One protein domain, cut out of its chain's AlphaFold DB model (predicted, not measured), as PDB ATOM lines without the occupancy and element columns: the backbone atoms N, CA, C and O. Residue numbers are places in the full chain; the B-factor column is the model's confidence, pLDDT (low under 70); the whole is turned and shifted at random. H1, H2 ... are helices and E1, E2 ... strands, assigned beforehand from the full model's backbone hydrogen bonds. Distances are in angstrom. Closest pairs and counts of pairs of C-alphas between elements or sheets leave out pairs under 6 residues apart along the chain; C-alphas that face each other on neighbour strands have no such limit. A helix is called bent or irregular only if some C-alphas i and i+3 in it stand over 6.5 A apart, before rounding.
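AT A GLANCE: This is residues 21 to 158 of the 420 residues of an uncharacterized protein of Spathaspora sp. JA1 (UniProt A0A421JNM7). One long, bent strand, E4, is the spine of a twisted sheet: E2 runs beside its middle stretch, E3 pairs with its beginning, and E1 and E5 pair with its end on either side. H1 and H6 pack on each other near the E1 and E5 end, H5 packs on E4, H2 and H3 sit toward the E3 end, and H4 with the link after it reaches away from the sheet as an arm, where residues 91 to 97 stick out. The printed part has 138 residues, with six named helices and five named strands in the order H1 E1 E2 H2 H3 E3 H4 E4 E5 H5 H6; the class is mixed, and the strand pairs are antiparallel. It is loose, with a radius of gyration of the C-alphas of 18.3 A and spans of 54 by 37 by 22 A.

IN THESE COORDINATES: Find C-alpha 23 at (78.095, 34.039, -17.039), where H1 begins; it runs over residues 23 to 33, 15.4 A. Next come E1, residues 40 to 42, and E2, residues 45 to 52, 22.6 A. H2 is residues 53 to 59, H3 residues 65 to 70, E3 residues 74 to 78 and H4 residues 83 to 90. Look for C-alpha 103 at (85.461, 27.449, 4.243): there E4 begins, residues 103 to 118, 38.2 A, and it bends by 81 degrees at residue 115. E5 is residues 123 to 127 and H5 residues 131 to 136. H6, residues 140 to 157, runs 25.6 A to C-alpha 157 at (82.637, 27.218, -31.195).

HOW THE PARTS SIT: Start at E4, in a branched, strongly twisted sheet: E1 and E2 are on one side of it, E3 and E5 on the other side. Beside E2, N 49 and O 109 are 2.8 A apart; beside E3, N 75 and O 106 are 2.9 A apart; beside E1, N 42 and O 116 are 2.9 A apart. E4 and E5 form a hairpin, with N 117 and O 124 at 2.9 A. H1 and H6 are on opposite faces of the sheet, yet they touch, H6 with residues 147 to 155 alone, at a steep tilt of 42 degrees, the same way; their closest C-alphas, Ile 27 and Phe 151, are 6.2 A apart. H2 and H5 are on the same face as H6. H3 only grazes the sheet with residues 65 to 69, and H4 is not on it. Every O i to N i+4 pair is within hydrogen-bond range in H1, H2, H3, H5 and H6; in H4, 3 of 4 are.

THE WHOLE: The two C-alphas farthest apart, those of Arg 36 and Gly 95, are 55.8 A apart. The printed part has no cut. The link from H4 to E4, residues 91 to 102, is long. The mean pLDDT of the printed part is 77.7; look for values under 70 at residues 35 to 38, 70, 72, 78 to 102, 120 and 158.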
ATOM      1  N   SER A  21      79.757  31.595 -11.024       91.50
ATOM      2  CA  SER A  21      79.015  32.525 -11.874       91.50
ATOM      3  C   SER A  21      78.154  31.792 -12.896       91.50
ATOM      4  O   SER A  21      78.525  30.716 -13.360       91.50
ATOM      5  N   ASP A  22      77.037  32.406 -13.277       92.44
ATOM      6  CA  ASP A  22      76.178  31.954 -14.375       92.44
ATOM      7  C   ASP A  22      76.588  32.516 -15.751       92.44
ATOM      8  O   ASP A  22      75.994  32.125 -16.756       92.44
ATOM      9  N   ILE A  23      77.615  33.381 -15.812       92.50
ATOM     10  CA  ILE A  23      78.095  34.039 -17.039       92.50
ATOM     11  C   ILE A  23      78.247  33.053 -18.209       92.50
ATOM     12  O   ILE A  23      77.663  33.323 -19.259       92.50
ATOM     13  N   PRO A  24      78.943  31.902 -18.075       90.94
ATOM     14  CA  PRO A  24      79.093  30.961 -19.186       90.94
ATOM     15  C   PRO A  24      77.755  30.456 -19.740       90.94
ATOM     16  O   PRO A  24      77.557  30.408 -20.952       90.94
ATOM     17  N   ASN A  25      76.811  30.124 -18.856       89.88
ATOM     18  CA  ASN A  25      75.509  29.583 -19.244       89.88
ATOM     19  C   ASN A  25      74.635  30.653 -19.908       89.88
ATOM     20  O   ASN A  25      74.007  30.386 -20.932       89.88
ATOM     21  N   GLN A  26      74.629  31.868 -19.353       90.12
ATOM     22  CA  GLN A  26      73.891  33.004 -19.904       90.12
ATOM     23  C   GLN A  26      74.415  33.392 -21.289       90.12
ATOM     24  O   GLN A  26      73.635  33.566 -22.222       90.12
ATOM     25  N   ILE A  27      75.739  33.468 -21.452       89.75
ATOM     26  CA  ILE A  27      76.372  33.770 -22.742       89.75
ATOM     27  C   ILE A  27      76.045  32.691 -23.768       89.75
ATOM     28  O   ILE A  27      75.646  33.016 -24.882       89.75
ATOM     29  N   LYS A  28      76.144  31.414 -23.391       88.00
ATOM     30  CA  LYS A  28      75.777  30.302 -24.268       88.00
ATOM     31  C   LYS A  28      74.327  30.388 -24.736       88.00
ATOM     32  O   LYS A  28      74.051  30.227 -25.921       88.00
ATOM     33  N   HIS A  29      73.402  30.678 -23.825       87.25
ATOM     34  CA  HIS A  29      71.995  30.869 -24.167       87.25
ATOM     35  C   HIS A  29      71.796  32.050 -25.131       87.25
ATOM     36  O   HIS A  29      71.105  31.921 -26.139       87.25
ATOM     37  N   ILE A  30      72.459  33.176 -24.865       87.19
ATOM     38  CA  ILE A  30      72.437  34.363 -25.724       87.19
ATOM     39  C   ILE A  30      72.953  34.049 -27.136       87.19
ATOM     40  O   ILE A  30      72.293  34.389 -28.115       87.19
ATOM     41  N   VAL A  31      74.118  33.410 -27.247       85.75
ATOM     42  CA  VAL A  31      74.768  33.122 -28.533       85.75
ATOM     43  C   VAL A  31      73.953  32.115 -29.345       85.75
ATOM     44  O   VAL A  31      73.706  32.349 -30.527       85.75
ATOM     45  N   ASN A  32      73.447  31.052 -28.711       82.94
ATOM     46  CA  ASN A  32      72.614  30.049 -29.383       82.94
ATOM     47  C   ASN A  32      71.317  30.642 -29.948       82.94
ATOM     48  O   ASN A  32      70.884  30.263 -31.039       82.94
ATOM     49  N   ASN A  33      70.724  31.612 -29.250       77.88
ATOM     50  CA  ASN A  33      69.525  32.304 -29.721       77.88
ATOM     51  C   ASN A  33      69.819  33.324 -30.840       77.88
ATOM     52  O   ASN A  33      68.895  33.758 -31.525       77.88
ATOM     53  N   HIS A  34      71.090  33.680 -31.074       71.44
ATOM     54  CA  HIS A  34      71.508  34.721 -32.022       71.44
ATOM     55  C   HIS A  34      72.344  34.239 -33.211       71.44
ATOM     56  O   HIS A  34      73.086  35.011 -33.818       71.44
ATOM     57  N   THR A  35      72.137  32.999 -33.642       58.62
ATOM     58  CA  THR A  35      72.871  32.319 -34.728       58.62
ATOM     59  C   THR A  35      72.794  32.953 -36.133       58.62
ATOM     60  O   THR A  35      73.279  32.352 -37.087       58.62
ATOM     61  N   ARG A  36      72.200  34.142 -36.326       56.12
ATOM     62  CA  ARG A  36      71.937  34.698 -37.675       56.12
ATOM     63  C   ARG A  36      72.203  36.189 -37.893       56.12
ATOM     64  O   ARG A  36      72.002  36.659 -39.007       56.12
ATOM     65  N   SER A  37      72.624  36.952 -36.884       59.53
ATOM     66  CA  SER A  37      72.797  38.410 -37.024       59.53
ATOM     67  C   SER A  37      74.248  38.834 -36.814       59.53
ATOM     68  O   SER A  37      74.837  38.529 -35.783       59.53
ATOM     69  N   ASN A  38      74.807  39.597 -37.763       64.88
ATOM     70  CA  ASN A  38      76.168  40.154 -37.675       64.88
ATOM     71  C   ASN A  38      76.348  41.133 -36.505       64.88
ATOM     72  O   ASN A  38      77.472  41.433 -36.115       64.88
ATOM     73  N   SER A  39      75.254  41.648 -35.954       71.06
ATOM     74  CA  SER A  39      75.260  42.498 -34.772       71.06
ATOM     75  C   SER A  39      74.121  42.108 -33.854       71.06
ATOM     76  O   SER A  39      73.004  41.870 -34.319       71.06
ATOM     77  N   LEU A  40      74.397  42.110 -32.558       73.06
ATOM     78  CA  LEU A  40      73.431  41.781 -31.530       73.06
ATOM     79  C   LEU A  40      73.389  42.907 -30.499       73.06
ATOM     80  O   LEU A  40      74.420  43.266 -29.938       73.06
ATOM     81  N   ILE A  41      72.199  43.461 -30.265       77.44
ATOM     82  CA  ILE A  41      71.926  44.381 -29.162       77.44
ATOM     83  C   ILE A  41      70.947  43.684 -28.225       77.44
ATOM     84  O   ILE A  41      69.833  43.360 -28.632       77.44
ATOM     85  N   ILE A  42      71.370  43.447 -26.986       78.88
ATOM     86  CA  ILE A  42      70.520  42.881 -25.940       78.88
ATOM     87  C   ILE A  42      70.360  43.901 -24.833       78.88
ATOM     88  O   ILE A  42      71.320  44.560 -24.419       78.88
ATOM     89  N   HIS A  43      69.132  43.977 -24.347       78.81
ATOM     90  CA  HIS A  43      68.761  44.744 -23.179       78.81
ATOM     91  C   HIS A  43      68.459  43.790 -22.026       78.81
ATOM     92  O   HIS A  43      67.952  42.691 -22.239       78.81
ATOM     93  N   GLU A  44      68.778  44.226 -20.812       82.19
ATOM     94  CA  GLU A  44      68.327  43.593 -19.566       82.19
ATOM     95  C   GLU A  44      68.838  42.160 -19.325       82.19
ATOM     96  O   GLU A  44      68.140  41.315 -18.767       82.19
ATOM     97  N   VAL A  45      70.099  41.880 -19.670       89.31
ATOM     98  CA  VAL A  45      70.757  40.632 -19.241       89.31
ATOM     99  C   VAL A  45      71.194  40.762 -17.787       89.31
ATOM    100  O   VAL A  45      71.772  41.775 -17.401       89.31
ATOM    101  N   GLN A  46      70.978  39.730 -16.979       92.81
ATOM    102  CA  GLN A  46      71.481  39.680 -15.609       92.81
ATOM    103  C   GLN A  46      72.541  38.590 -15.475       92.81
ATOM    104  O   GLN A  46      72.341  37.466 -15.925       92.81
ATOM    105  N   PHE A  47      73.656  38.935 -14.835       93.56
ATOM    106  CA  PHE A  47      74.713  37.996 -14.480       93.56
ATOM    107  C   PHE A  47      74.788  37.841 -12.967       93.56
ATOM    108  O   PHE A  47      74.964  38.821 -12.236       93.56
ATOM    109  N   HIS A  48      74.683  36.606 -12.497       92.88
ATOM    110  CA  HIS A  48      74.903  36.219 -11.115       92.88
ATOM    111  C   HIS A  48      76.376  35.859 -10.873       92.88
ATOM    112  O   HIS A  48      77.012  35.100 -11.615       92.88
ATOM    113  N   LEU A  49      76.931  36.429  -9.809       92.00
ATOM    114  CA  LEU A  49      78.338  36.355  -9.452       92.00
ATOM    115  C   LEU A  49      78.480  36.083  -7.961       92.00
ATOM    116  O   LEU A  49      78.111  36.917  -7.140       92.00
ATOM    117  N   ASP A  50      79.123  34.975  -7.622       90.25
ATOM    118  CA  ASP A  50      79.596  34.709  -6.271       90.25
ATOM    119  C   ASP A  50      81.064  35.120  -6.181       90.25
ATOM    120  O   ASP A  50      81.933  34.538  -6.836       90.25
ATOM    121  N   ILE A  51      81.359  36.141  -5.380       90.12
ATOM    122  CA  ILE A  51      82.693  36.737  -5.278       90.12
ATOM    123  C   ILE A  51      83.292  36.453  -3.908       90.12
ATOM    124  O   ILE A  51      82.643  36.625  -2.883       90.12
ATOM    125  N   GLU A  52      84.565  36.067  -3.877       88.88
ATOM    126  CA  GLU A  52      85.310  35.902  -2.632       88.88
ATOM    127  C   GLU A  52      85.363  37.223  -1.845       88.88
ATOM    128  O   GLU A  52      85.960  38.208  -2.295       88.88
ATOM    129  N   LEU A  53      84.818  37.225  -0.623       87.50
ATOM    130  CA  LEU A  53      84.766  38.404   0.252       87.50
ATOM    131  C   LEU A  53      86.157  39.017   0.462       87.50
ATOM    132  O   LEU A  53      86.336  40.231   0.399       87.50
ATOM    133  N   ASN A  54      87.169  38.169   0.659       84.50
ATOM    134  CA  ASN A  54      88.550  38.610   0.850       84.50
ATOM    135  C   ASN A  54      89.089  39.378  -0.362       84.50
ATOM    136  O   ASN A  54      89.826  40.346  -0.194       84.50
ATOM    137  N   CYS A  55      88.732  38.951  -1.574       84.88
ATOM    138  CA  CYS A  55      89.141  39.627  -2.799       84.88
ATOM    139  C   CYS A  55      88.452  40.988  -2.935       84.88
ATOM    140  O   CYS A  55      89.101  41.963  -3.323       84.88
ATOM    141  N   LEU A  56      87.170  41.061  -2.570       86.25
ATOM    142  CA  LEU A  56      86.405  42.301  -2.585       86.25
ATOM    143  C   LEU A  56      86.973  43.330  -1.596       86.25
ATOM    144  O   LEU A  56      87.255  44.458  -1.991       86.25
ATOM    145  N   LEU A  57      87.210  42.929  -0.344       86.62
ATOM    146  CA  LEU A  57      87.748  43.800   0.711       86.62
ATOM    147  C   LEU A  57      89.184  44.262   0.430       86.62
ATOM    148  O   LEU A  57      89.552  45.391   0.743       86.62
ATOM    149  N   LEU A  58      90.009  43.399  -0.169       85.50
ATOM    150  CA  LEU A  58      91.387  43.743  -0.527       85.50
ATOM    151  C   LEU A  58      91.476  44.870  -1.555       85.50
ATOM    152  O   LEU A  58      92.406  45.677  -1.512       85.50
ATOM    153  N   ARG A  59      90.559  44.862  -2.522       84.06
ATOM    154  CA  ARG A  59      90.566  45.802  -3.640       84.06
ATOM    155  C   ARG A  59      89.781  47.060  -3.250       84.06
ATOM    156  O   ARG A  59      90.309  48.167  -3.317       84.06
ATOM    157  N   ASN A  60      88.615  46.915  -2.628       84.56
ATOM    158  CA  ASN A  60      87.821  48.048  -2.160       84.56
ATOM    159  C   ASN A  60      88.161  48.464  -0.723       84.56
ATOM    160  O   ASN A  60      87.485  48.085   0.228       84.56
ATOM    161  N   ARG A  61      89.173  49.326  -0.566       79.50
ATOM    162  CA  ARG A  61      89.632  49.817   0.753       79.50
ATOM    163  C   ARG A  61      88.593  50.610   1.552       79.50
ATOM    164  O   ARG A  61      88.718  50.700   2.766       79.50
ATOM    165  N   TYR A  62      87.612  51.203   0.876       79.94
ATOM    166  CA  TYR A  62      86.557  52.005   1.502       79.94
ATOM    167  C   TYR A  62      85.314  51.184   1.859       79.94
ATOM    168  O   TYR A  62      84.399  51.710   2.480       79.94
ATOM    169  N   LEU A  63      85.271  49.909   1.460       82.81
ATOM    170  CA  LEU A  63      84.133  49.047   1.732       82.81
ATOM    171  C   LEU A  63      84.132  48.653   3.206       82.81
ATOM    172  O   LEU A  63      85.072  48.014   3.683       82.81
ATOM    173  N   ASN A  64      83.068  49.005   3.925       78.75
ATOM    174  CA  ASN A  64      82.925  48.621   5.318       78.75
ATOM    175  C   ASN A  64      82.341  47.197   5.404       78.75
ATOM    176  O   ASN A  64      81.206  46.987   4.971       78.75
ATOM    177  N   PRO A  65      83.048  46.210   5.992       77.31
ATOM    178  CA  PRO A  65      82.522  44.850   6.135       77.31
ATOM    179  C   PRO A  65      81.163  44.794   6.846       77.31
ATOM    180  O   PRO A  65      80.359  43.909   6.571       77.31
ATOM    181  N   ASN A  66      80.883  45.755   7.733       75.88
ATOM    182  CA  ASN A  66      79.616  45.822   8.454       75.88
ATOM    183  C   ASN A  66      78.422  46.110   7.534       75.88
ATOM    184  O   ASN A  66      77.320  45.662   7.832       75.88
ATOM    185  N   GLU A  67      78.615  46.838   6.432       74.56
ATOM    186  CA  GLU A  67      77.549  47.108   5.455       74.56
ATOM    187  C   GLU A  67      77.167  45.831   4.703       74.56
ATOM    188  O   GLU A  67      75.989  45.508   4.593       74.56
ATOM    189  N   LEU A  68      78.165  45.033   4.314       78.12
ATOM    190  CA  LEU A  68      77.964  43.747   3.638       78.12
ATOM    191  C   LEU A  68      77.217  42.731   4.513       78.12
ATOM    192  O   LEU A  68      76.430  41.930   4.010       78.12
ATOM    193  N   ILE A  69      77.472  42.759   5.825       74.75
ATOM    194  CA  ILE A  69      76.793  41.893   6.797       74.75
ATOM    195  C   ILE A  69      75.358  42.374   7.035       74.75
ATOM    196  O   ILE A  69      74.450  41.552   7.070       74.75
ATOM    197  N   LYS A  70      75.134  43.690   7.167       68.44
ATOM    198  CA  LYS A  70      73.789  44.264   7.357       68.44
ATOM    199  C   LYS A  70      72.850  43.952   6.193       68.44
ATOM    200  O   LYS A  70      71.664  43.743   6.414       68.44
ATOM    201  N   GLU A  71      73.384  43.900   4.978       70.69
ATOM    202  CA  GLU A  71      72.628  43.544   3.776       70.69
ATOM    203  C   GLU A  71      72.464  42.018   3.586       70.69
ATOM    204  O   GLU A  71      71.864  41.592   2.604       70.69
ATOM    205  N   ASN A  72      72.957  41.182   4.516       62.56
ATOM    206  CA  ASN A  72      72.900  39.710   4.465       62.56
ATOM    207  C   ASN A  72      73.448  39.097   3.161       62.56
ATOM    208  O   ASN A  72      73.027  38.020   2.743       62.56
ATOM    209  N   VAL A  73      74.407  39.761   2.514       74.06
ATOM    210  CA  VAL A  73      74.939  39.320   1.210       74.06
ATOM    211  C   VAL A  73      76.080  38.311   1.372       74.06
ATOM    212  O   VAL A  73      76.478  37.653   0.414       74.06
ATOM    213  N   VAL A  74      76.628  38.187   2.585       81.38
ATOM    214  CA  VAL A  74      77.762  37.308   2.885       81.38
ATOM    215  C   VAL A  74      77.270  35.914   3.255       81.38
ATOM    216  O   VAL A  74      76.595  35.734   4.266       81.38
ATOM    217  N   THR A  75      77.690  34.907   2.494       79.88
ATOM    218  CA  THR A  75      77.425  33.496   2.791       79.88
ATOM    219  C   THR A  75      78.730  32.734   3.018       79.88
ATOM    220  O   THR A  75      79.789  33.079   2.487       79.88
ATOM    221  N   LEU A  76      78.681  31.718   3.882       79.94
ATOM    222  CA  LEU A  76      79.812  30.836   4.158       79.94
ATOM    223  C   LEU A  76      79.647  29.549   3.354       79.94
ATOM    224  O   LEU A  76      78.732  28.770   3.614       79.94
ATOM    225  N   THR A  77      80.569  29.300   2.433       72.50
ATOM    226  CA  THR A  77      80.542  28.111   1.582       72.50
ATOM    227  C   THR A  77      81.690  27.177   1.933       72.50
ATOM    228  O   THR A  77      82.839  27.601   2.083       72.50
ATOM    229  N   LYS A  78      81.378  25.882   2.058       68.62
ATOM    230  CA  LYS A  78      82.377  24.819   2.194       68.62
ATOM    231  C   LYS A  78      82.851  24.394   0.811       68.62
ATOM    232  O   LYS A  78      82.053  24.013  -0.040       68.62
ATOM    233  N   LEU A  79      84.158  24.429   0.608       62.59
ATOM    234  CA  LEU A  79      84.837  23.839  -0.526       62.59
ATOM    235  C   LEU A  79      84.609  22.328  -0.452       62.59
ATOM    236  O   LEU A  79      85.044  21.672   0.495       62.59
ATOM    237  N   THR A  80      83.897  21.774  -1.425       53.09
ATOM    238  CA  THR A  80      83.748  20.326  -1.549       53.09
ATOM    239  C   THR A  80      85.138  19.722  -1.728       53.09
ATOM    240  O   THR A  80      85.838  20.043  -2.691       53.09
ATOM    241  N   ASN A  81      85.556  18.914  -0.751       45.47
ATOM    242  CA  ASN A  81      86.855  18.252  -0.690       45.47
ATOM    243  C   ASN A  81      87.177  17.559  -2.018       45.47
ATOM    244  O   ASN A  81      86.608  16.518  -2.325       45.47
ATOM    245  N   ASN A  82      88.131  18.098  -2.773       44.66
ATOM    246  CA  ASN A  82      88.869  17.306  -3.746       44.66
ATOM    247  C   ASN A  82      90.234  17.022  -3.117       44.66
ATOM    248  O   ASN A  82      91.125  17.876  -3.121       44.66
ATOM    249  N   GLU A  83      90.372  15.835  -2.522       47.44
ATOM    250  CA  GLU A  83      91.566  15.390  -1.783       47.44
ATOM    251  C   GLU A  83      92.862  15.505  -2.615       47.44
ATOM    252  O   GLU A  83      93.947  15.728  -2.077       47.44
ATOM    253  N   ASN A  84      92.741  15.495  -3.945       45.78
ATOM    254  CA  ASN A  84      93.852  15.596  -4.891       45.78
ATOM    255  C   ASN A  84      94.492  16.998  -4.986       45.78
ATOM    256  O   ASN A  84      95.646  17.125  -5.393       45.78
ATOM    257  N   TYR A  85      93.789  18.071  -4.602       49.34
ATOM    258  CA  TYR A  85      94.343  19.432  -4.681       49.34
ATOM    259  C   TYR A  85      95.279  19.757  -3.508       49.34
ATOM    260  O   TYR A  85      96.304  20.419  -3.697       49.34
ATOM    261  N   LEU A  86      94.977  19.241  -2.309       47.69
ATOM    262  CA  LEU A  86      95.863  19.380  -1.149       47.69
ATOM    263  C   LEU A  86      97.219  18.715  -1.410       47.69
ATOM    264  O   LEU A  86      98.248  19.309  -1.090       47.69
ATOM    265  N   LEU A  87      97.227  17.554  -2.079       49.38
ATOM    266  CA  LEU A  87      98.458  16.904  -2.536       49.38
ATOM    267  C   LEU A  87      99.260  17.802  -3.492       49.38
ATOM    268  O   LEU A  87     100.459  17.987  -3.291       49.38
ATOM    269  N   ASN A  88      98.613  18.421  -4.483       48.53
ATOM    270  CA  ASN A  88      99.294  19.250  -5.488       48.53
ATOM    271  C   ASN A  88      99.869  20.570  -4.942       48.53
ATOM    272  O   ASN A  88     100.832  21.095  -5.505       48.53
ATOM    273  N   ILE A  89      99.321  21.115  -3.849       52.34
ATOM    274  CA  ILE A  89      99.915  22.273  -3.153       52.34
ATOM    275  C   ILE A  89     101.075  21.836  -2.255       52.34
ATOM    276  O   ILE A  89     102.116  22.497  -2.246       52.34
ATOM    277  N   LEU A  90     100.910  20.735  -1.512       50.09
ATOM    278  CA  LEU A  90     101.937  20.202  -0.610       50.09
ATOM    279  C   LEU A  90     103.198  19.765  -1.366       50.09
ATOM    280  O   LEU A  90     104.302  19.940  -0.858       50.09
ATOM    281  N   LEU A  91     103.043  19.258  -2.591       51.91
ATOM    282  CA  LEU A  91     104.155  18.812  -3.431       51.91
ATOM    283  C   LEU A  91     104.953  19.960  -4.072       51.91
ATOM    284  O   LEU A  91     106.101  19.748  -4.451       51.91
ATOM    285  N   ASN A  92     104.398  21.177  -4.177       46.09
ATOM    286  CA  ASN A  92     104.986  22.229  -5.018       46.09
ATOM    287  C   ASN A  92     105.774  23.332  -4.296       46.09
ATOM    288  O   ASN A  92     106.405  24.132  -4.984       46.09
ATOM    289  N   LYS A  93     105.815  23.399  -2.954       45.12
ATOM    290  CA  LYS A  93     106.781  24.262  -2.236       45.12
ATOM    291  C   LYS A  93     107.139  23.720  -0.844       45.12
ATOM    292  O   LYS A  93     106.262  23.694   0.021       45.12
ATOM    293  N   PRO A  94     108.415  23.407  -0.556       38.97
ATOM    294  CA  PRO A  94     108.844  23.172   0.816       38.97
ATOM    295  C   PRO A  94     108.842  24.507   1.581       38.97
ATOM    296  O   PRO A  94     109.471  25.474   1.159       38.97
ATOM    297  N   GLY A  95     108.115  24.574   2.701       45.75
ATOM    298  CA  GLY A  95     108.255  25.654   3.694       45.75
ATOM    299  C   GLY A  95     107.067  26.600   3.896       45.75
ATOM    300  O   GLY A  95     107.157  27.490   4.736       45.75
ATOM    301  N   ALA A  96     105.942  26.428   3.196       43.94
ATOM    302  CA  ALA A  96     104.738  27.220   3.452       43.94
ATOM    303  C   ALA A  96     103.657  26.370   4.137       43.94
ATOM    304  O   ALA A  96     103.020  25.526   3.514       43.94
ATOM    305  N   THR A  97     103.422  26.613   5.426       38.50
ATOM    306  CA  THR A  97     102.244  26.113   6.144       38.50
ATOM    307  C   THR A  97     101.005  26.845   5.633       38.50
ATOM    308  O   THR A  97     100.638  27.923   6.099       38.50
ATOM    309  N   PHE A  98     100.357  26.283   4.614       45.88
ATOM    310  CA  PHE A  98      99.059  26.759   4.161       45.88
ATOM    311  C   PHE A  98      97.982  26.210   5.094       45.88
ATOM    312  O   PHE A  98      97.648  25.030   5.045       45.88
ATOM    313  N   VAL A  99      97.403  27.071   5.931       42.25
ATOM    314  CA  VAL A  99      96.120  26.762   6.570       42.25
ATOM    315  C   VAL A  99      95.046  26.954   5.503       42.25
ATOM    316  O   VAL A  99      94.511  28.049   5.325       42.25
ATOM    317  N   LEU A 100      94.780  25.903   4.727       51.03
ATOM    318  CA  LEU A 100      93.585  25.849   3.894       51.03
ATOM    319  C   LEU A 100      92.399  25.608   4.819       51.03
ATOM    320  O   LEU A 100      92.121  24.481   5.214       51.03
ATOM    321  N   THR A 101      91.694  26.676   5.178       54.91
ATOM    322  CA  THR A 101      90.334  26.505   5.681       54.91
ATOM    323  C   THR A 101      89.480  25.991   4.520       54.91
ATOM    324  O   THR A 101      89.528  26.592   3.440       54.91
ATOM    325  N   PRO A 102      88.705  24.909   4.700       65.19
ATOM    326  CA  PRO A 102      87.772  24.426   3.684       65.19
ATOM    327  C   PRO A 102      86.589  25.381   3.508       65.19
ATOM    328  O   PRO A 102      85.695  25.106   2.731       65.19
ATOM    329  N   GLU A 103      86.556  26.495   4.229       72.75
ATOM    330  CA  GLU A 103      85.461  27.449   4.243       72.75
ATOM    331  C   GLU A 103      85.907  28.775   3.624       72.75
ATOM    332  O   GLU A 103      87.004  29.278   3.911       72.75
ATOM    333  N   VAL A 104      85.047  29.317   2.762       78.75
ATOM    334  CA  VAL A 104      85.234  30.573   2.036       78.75
ATOM    335  C   VAL A 104      83.988  31.430   2.224       78.75
ATOM    336  O   VAL A 104      82.870  30.964   2.013       78.75
ATOM    337  N   PHE A 105      84.183  32.688   2.616       84.88
ATOM    338  CA  PHE A 105      83.113  33.679   2.613       84.88
ATOM    339  C   PHE A 105      82.943  34.229   1.200       84.88
ATOM    340  O   PHE A 105      83.906  34.740   0.615       84.88
ATOM    341  N   ILE A 106      81.729  34.133   0.676       89.31
ATOM    342  CA  ILE A 106      81.361  34.635  -0.642       89.31
ATOM    343  C   ILE A 106      80.285  35.710  -0.509       89.31
ATOM    344  O   ILE A 106      79.566  35.770   0.487       89.31
ATOM    345  N   ILE A 107      80.207  36.571  -1.512       89.06
ATOM    346  CA  ILE A 107      79.162  37.574  -1.670       89.06
ATOM    347  C   ILE A 107      78.473  37.307  -2.997       89.06
ATOM    348  O   ILE A 107      79.129  37.354  -4.039       89.06
ATOM    349  N   SER A 108      77.168  37.058  -2.946       89.62
ATOM    350  CA  SER A 108      76.343  36.840  -4.133       89.62
ATOM    351  C   SER A 108      75.818  38.175  -4.658       89.62
ATOM    352  O   SER A 108      75.044  38.868  -3.998       89.62
ATOM    353  N   ILE A 109      76.259  38.561  -5.851       90.31
ATOM    354  CA  ILE A 109      75.924  39.827  -6.501       90.31
ATOM    355  C   ILE A 109      75.284  39.543  -7.854       90.31
ATOM    356  O   ILE A 109      75.707  38.663  -8.597       90.31
ATOM    357  N   THR A 110      74.278  40.340  -8.197       91.62
ATOM    358  CA  THR A 110      73.680  40.351  -9.533       91.62
ATOM    359  C   THR A 110      74.080  41.636 -10.235       91.62
ATOM    360  O   THR A 110      73.819  42.718  -9.709       91.62
ATOM    361  N   LEU A 111      74.716  41.515 -11.399       92.56
ATOM    362  CA  LEU A 111      75.024  42.624 -12.295       92.56
ATOM    363  C   LEU A 111      74.005  42.662 -13.428       92.56
ATOM    364  O   LEU A 111      73.926  41.728 -14.224       92.56
ATOM    365  N   THR A 112      73.270  43.763 -13.525       91.94
ATOM    366  CA  THR A 112      72.331  44.003 -14.624       91.94
ATOM    367  C   THR A 112      73.038  44.737 -15.757       91.94
ATOM    368  O   THR A 112      73.687  45.759 -15.536       91.94
ATOM    369  N   VAL A 113      72.910  44.227 -16.974       91.50
ATOM    370  CA  VAL A 113      73.403  44.824 -18.213       91.50
ATOM    371  C   VAL A 113      72.264  45.600 -18.861       91.50
ATOM    372  O   VAL A 113      71.211  45.042 -19.155       91.50
ATOM    373  N   VAL A 114      72.479  46.893 -19.085       90.00
ATOM    374  CA  VAL A 114      71.521  47.787 -19.751       90.00
ATOM    375  C   VAL A 114      71.669  47.674 -21.266       90.00
ATOM    376  O   VAL A 114      70.678  47.550 -21.986       90.00
ATOM    377  N   HIS A 115      72.917  47.672 -21.740       85.94
ATOM    378  CA  HIS A 115      73.244  47.500 -23.148       85.94
ATOM    379  C   HIS A 115      74.392  46.513 -23.306       85.94
ATOM    380  O   HIS A 115      75.505  46.740 -22.835       85.94
ATOM    381  N   LEU A 116      74.111  45.416 -23.999       87.00
ATOM    382  CA  LEU A 116      75.121  44.529 -24.546       87.00
ATOM    383  C   LEU A 116      75.079  44.684 -26.058       87.00
ATOM    384  O   LEU A 116      74.134  44.215 -26.689       87.00
ATOM    385  N   LYS A 117      76.086  45.334 -26.637       86.25
ATOM    386  CA  LYS A 117      76.238  45.401 -28.087       86.25
ATOM    387  C   LYS A 117      77.441  44.578 -28.503       86.25
ATOM    388  O   LYS A 117      78.574  44.841 -28.105       86.25
ATOM    389  N   PHE A 118      77.158  43.598 -29.340       83.00
ATOM    390  CA  PHE A 118      78.123  42.709 -29.945       83.00
ATOM    391  C   PHE A 118      78.241  43.022 -31.438       83.00
ATOM    392  O   PHE A 118      77.239  43.061 -32.160       83.00
ATOM    393  N   THR A 119      79.470  43.234 -31.896       77.06
ATOM    394  CA  THR A 119      79.858  43.262 -33.307       77.06
ATOM    395  C   THR A 119      81.051  42.320 -33.509       77.06
ATOM    396  O   THR A 119      81.733  41.978 -32.542       77.06
ATOM    397  N   PRO A 120      81.380  41.927 -34.755       68.69
ATOM    398  CA  PRO A 120      82.531  41.061 -35.024       68.69
ATOM    399  C   PRO A 120      83.868  41.689 -34.597       68.69
ATOM    400  O   PRO A 120      84.873  40.994 -34.485       68.69
ATOM    401  N   GLN A 121      83.883  43.007 -34.389       73.06
ATOM    402  CA  GLN A 121      85.066  43.802 -34.070       73.06
ATOM    403  C   GLN A 121      85.120  44.201 -32.590       73.06
ATOM    404  O   GLN A 121      86.210  44.395 -32.059       73.06
ATOM    405  N   GLU A 122      83.973  44.331 -31.916       83.38
ATOM    406  CA  GLU A 122      83.907  44.873 -30.560       83.38
ATOM    407  C   GLU A 122      82.718  44.324 -29.759       83.38
ATOM    408  O   GLU A 122      81.594  44.212 -30.250       83.38
ATOM    409  N   ILE A 123      82.962  44.042 -28.476       85.88
ATOM    410  CA  ILE A 123      81.919  43.741 -27.493       85.88
ATOM    411  C   ILE A 123      81.866  44.889 -26.491       85.88
ATOM    412  O   ILE A 123      82.793  45.089 -25.707       85.88
ATOM    413  N   THR A 124      80.755  45.615 -26.497       89.38
ATOM    414  CA  THR A 124      80.481  46.720 -25.574       89.38
ATOM    415  C   THR A 124      79.439  46.284 -24.549       89.38
ATOM    416  O   THR A 124      78.404  45.713 -24.896       89.38
ATOM    417  N   ILE A 125      79.754  46.496 -23.268       91.44
ATOM    418  CA  ILE A 125      78.940  46.063 -22.128       91.44
ATOM    419  C   ILE A 125      78.747  47.254 -21.193       91.44
ATOM    420  O   ILE A 125      79.707  47.704 -20.548       91.44
ATOM    421  N   ASP A 126      77.505  47.700 -21.065       91.06
ATOM    422  CA  ASP A 126      77.091  48.750 -20.145       91.06
ATOM    423  C   ASP A 126      76.240  48.162 -19.026       91.06
ATOM    424  O   ASP A 126      75.154  47.631 -19.253       91.06
ATOM    425  N   PHE A 127      76.745  48.264 -17.800       92.81
ATOM    426  CA  PHE A 127      76.039  47.809 -16.606       92.81
ATOM    427  C   PHE A 127      75.189  48.926 -16.003       92.81
ATOM    428  O   PHE A 127      75.538  50.108 -16.076       92.81
ATOM    429  N   LEU A 128      74.112  48.528 -15.332       92.50
ATOM    430  CA  LEU A 128      73.300  49.406 -14.506       92.50
ATOM    431  C   LEU A 128      74.151  49.921 -13.339       92.50
ATOM    432  O   LEU A 128      74.754  49.136 -12.614       92.50
ATOM    433  N   LYS A 129      74.197  51.243 -13.151       91.94
ATOM    434  CA  LYS A 129      74.997  51.904 -12.105       91.94
ATOM    435  C   LYS A 129      74.253  51.948 -10.769       91.94
ATOM    436  O   LYS A 129      73.961  53.021 -10.248       91.94
ATOM    437  N   ASP A 130      73.911  50.781 -10.242       88.19
ATOM    438  CA  ASP A 130      73.257  50.633  -8.944       88.19
ATOM    439  C   ASP A 130      74.273  50.542  -7.781       88.19
ATOM    440  O   ASP A 130      75.486  50.708  -7.946       88.19
ATOM    441  N   LYS A 131      73.788  50.269  -6.562       85.94
ATOM    442  CA  LYS A 131      74.664  50.081  -5.393       85.94
ATOM    443  C   LYS A 131      75.652  48.922  -5.594       85.94
ATOM    444  O   LYS A 131      76.816  49.037  -5.212       85.94
ATOM    445  N   LYS A 132      75.213  47.830  -6.231       84.56
ATOM    446  CA  LYS A 132      76.017  46.622  -6.479       84.56
ATOM    447  C   LYS A 132      77.142  46.894  -7.478       84.56
ATOM    448  O   LYS A 132      78.260  46.418  -7.293       84.56
ATOM    449  N   TYR A 133      76.883  47.724  -8.484       87.12
ATOM    450  CA  TYR A 133      77.899  48.255  -9.387       87.12
ATOM    451  C   TYR A 133      78.988  49.013  -8.622       87.12
ATOM    452  O   TYR A 133      80.176  48.795  -8.861       87.12
ATOM    453  N   GLY A 134      78.595  49.854  -7.657       85.00
ATOM    454  CA  GLY A 134      79.525  50.567  -6.777       85.00
ATOM    455  C   GLY A 134      80.441  49.624  -5.990       85.00
ATOM    456  O   GLY A 134      81.650  49.850  -5.934       85.00
ATOM    457  N   LEU A 135      79.894  48.520  -5.466       85.62
ATOM    458  CA  LEU A 135      80.675  47.483  -4.781       85.62
ATOM    459  C   LEU A 135      81.725  46.850  -5.698       85.62
ATOM    460  O   LEU A 135      82.814  46.504  -5.251       85.62
ATOM    461  N   LEU A 136      81.421  46.691  -6.985       88.12
ATOM    462  CA  LEU A 136      82.281  45.984  -7.929       88.12
ATOM    463  C   LEU A 136      83.184  46.889  -8.757       88.12
ATOM    464  O   LEU A 136      83.945  46.364  -9.563       88.12
ATOM    465  N   LEU A 137      83.178  48.204  -8.539       89.06
ATOM    466  CA  LEU A 137      83.816  49.182  -9.425       89.06
ATOM    467  C   LEU A 137      85.258  48.824  -9.831       89.06
ATOM    468  O   LEU A 137      85.611  48.915 -11.004       89.06
ATOM    469  N   GLN A 138      86.079  48.362  -8.884       89.75
ATOM    470  CA  GLN A 138      87.472  47.972  -9.149       89.75
ATOM    471  C   GLN A 138      87.638  46.586  -9.792       89.75
ATOM    472  O   GLN A 138      88.690  46.281 -10.348       89.75
ATOM    473  N   LEU A 139      86.619  45.734  -9.698       90.94
ATOM    474  CA  LEU A 139      86.575  44.385 -10.268       90.94
ATOM    475  C   LEU A 139      85.944  44.365 -11.665       90.94
ATOM    476  O   LEU A 139      86.209  43.447 -12.442       90.94
ATOM    477  N   LEU A 140      85.139  45.378 -12.002       92.00
ATOM    478  CA  LEU A 140      84.410  45.466 -13.267       92.00
ATOM    479  C   LEU A 140      85.285  45.294 -14.516       92.00
ATOM    480  O   LEU A 140      84.830  44.591 -15.414       92.00
ATOM    481  N   PRO A 141      86.509  45.851 -14.626       92.75
ATOM    482  CA  PRO A 141      87.336  45.636 -15.815       92.75
ATOM    483  C   PRO A 141      87.662  44.155 -16.057       92.75
ATOM    484  O   PRO A 141      87.592  43.676 -17.187       92.75
ATOM    485  N   GLU A 142      87.959  43.407 -14.989       93.06
ATOM    486  CA  GLU A 142      88.235  41.969 -15.068       93.06
ATOM    487  C   GLU A 142      86.959  41.171 -15.370       93.06
ATOM    488  O   GLU A 142      87.007  40.233 -16.162       93.06
ATOM    489  N   ILE A 143      85.809  41.572 -14.810       93.88
ATOM    490  CA  ILE A 143      84.504  40.957 -15.108       93.88
ATOM    491  C   ILE A 143      84.113  41.193 -16.575       93.88
ATOM    492  O   ILE A 143      83.731  40.248 -17.259       93.88
ATOM    493  N   LYS A 144      84.258  42.423 -17.093       93.62
ATOM    494  CA  LYS A 144      84.019  42.732 -18.514       93.62
ATOM    495  C   LYS A 144      84.925  41.893 -19.405       93.62
ATOM    496  O   LYS A 144      84.438  41.253 -20.326       93.62
ATOM    497  N   SER A 145      86.221  41.835 -19.093       92.88
ATOM    498  CA  SER A 145      87.175  41.017 -19.849       92.88
ATOM    499  C   SER A 145      86.797  39.534 -19.848       92.88
ATOM    500  O   SER A 145      86.900  38.881 -20.885       92.88
ATOM    501  N   TYR A 146      86.326  39.012 -18.713       94.19
ATOM    502  CA  TYR A 146      85.844  37.639 -18.597       94.19
ATOM    503  C   TYR A 146      84.627  37.375 -19.494       94.19
ATOM    504  O   TYR A 146      84.665  36.444 -20.297       94.19
ATOM    505  N   ILE A 147      83.606  38.235 -19.428       92.31
ATOM    506  CA  ILE A 147      82.399  38.157 -20.269       92.31
ATOM    507  C   ILE A 147      82.778  38.220 -21.755       92.31
ATOM    508  O   ILE A 147      82.412  37.333 -22.521       92.31
ATOM    509  N   THR A 148      83.565  39.220 -22.162       90.94
ATOM    510  CA  THR A 148      84.010  39.404 -23.552       90.94
ATOM    511  C   THR A 148      84.764  38.181 -24.076       90.94
ATOM    512  O   THR A 148      84.496  37.715 -25.181       90.94
ATOM    513  N   ARG A 149      85.688  37.619 -23.285       90.25
ATOM    514  CA  ARG A 149      86.430  36.411 -23.677       90.25
ATOM    515  C   ARG A 149      85.514  35.206 -23.848       90.25
ATOM    516  O   ARG A 149      85.680  34.478 -24.821       90.25
ATOM    517  N   TYR A 150      84.553  35.013 -22.946       89.38
ATOM    518  CA  TYR A 150      83.592  33.918 -23.068       89.38
ATOM    519  C   TYR A 150      82.706  34.057 -24.304       89.38
ATOM    520  O   TYR A 150      82.505  33.074 -25.009       89.38
ATOM    521  N   PHE A 151      82.237  35.269 -24.610       87.88
ATOM    522  CA  PHE A 151      81.492  35.530 -25.843       87.88
ATOM    523  C   PHE A 151      82.286  35.115 -27.084       87.88
ATOM    524  O   PHE A 151      81.771  34.375 -27.915       87.88
ATOM    525  N   HIS A 152      83.549  35.540 -27.197       85.75
ATOM    526  CA  HIS A 152      84.394  35.154 -28.330       85.75
ATOM    527  C   HIS A 152      84.629  33.642 -28.412       85.75
ATOM    528  O   HIS A 152      84.645  33.094 -29.511       85.75
ATOM    529  N   LEU A 153      84.812  32.961 -27.276       86.81
ATOM    530  CA  LEU A 153      84.967  31.506 -27.263       86.81
ATOM    531  C   LEU A 153      83.714  30.799 -27.781       86.81
ATOM    532  O   LEU A 153      83.844  29.914 -28.619       86.81
ATOM    533  N   GLU A 154      82.530  31.199 -27.321       85.94
ATOM    534  CA  GLU A 154      81.278  30.543 -27.709       85.94
ATOM    535  C   GLU A 154      80.940  30.791 -29.188       85.94
ATOM    536  O   GLU A 154      80.565  29.867 -29.904       85.94
ATOM    537  N   LEU A 155      81.162  32.012 -29.685       80.25
ATOM    538  CA  LEU A 155      80.936  32.366 -31.093       80.25
ATOM    539  C   LEU A 155      81.867  31.629 -32.061       80.25
ATOM    540  O   LEU A 155      81.466  31.284 -33.168       80.25
ATOM    541  N   ASN A 156      83.110  31.369 -31.650       76.94
ATOM    542  CA  ASN A 156      84.050  30.585 -32.450       76.94
ATOM    543  C   ASN A 156      83.754  29.076 -32.392       76.94
ATOM    544  O   ASN A 156      84.250  28.327 -33.230       76.94
ATOM    545  N   GLN A 157      82.993  28.623 -31.391       73.00
ATOM    546  CA  GLN A 157      82.637  27.218 -31.195       73.00
ATOM    547  C   GLN A 157      81.310  26.829 -31.839       73.00
ATOM    548  O   GLN A 157      81.100  25.637 -32.036       73.00
ATOM    549  N   THR A 158      80.425  27.771 -32.185       60.75
ATOM    550  CA  THR A 158      79.224  27.455 -32.967       60.75
ATOM    551  C   THR A 158      79.638  27.020 -34.376       60.75
ATOM    552  O   THR A 158      80.062  27.875 -35.159       60.75
TER     553      THR A 158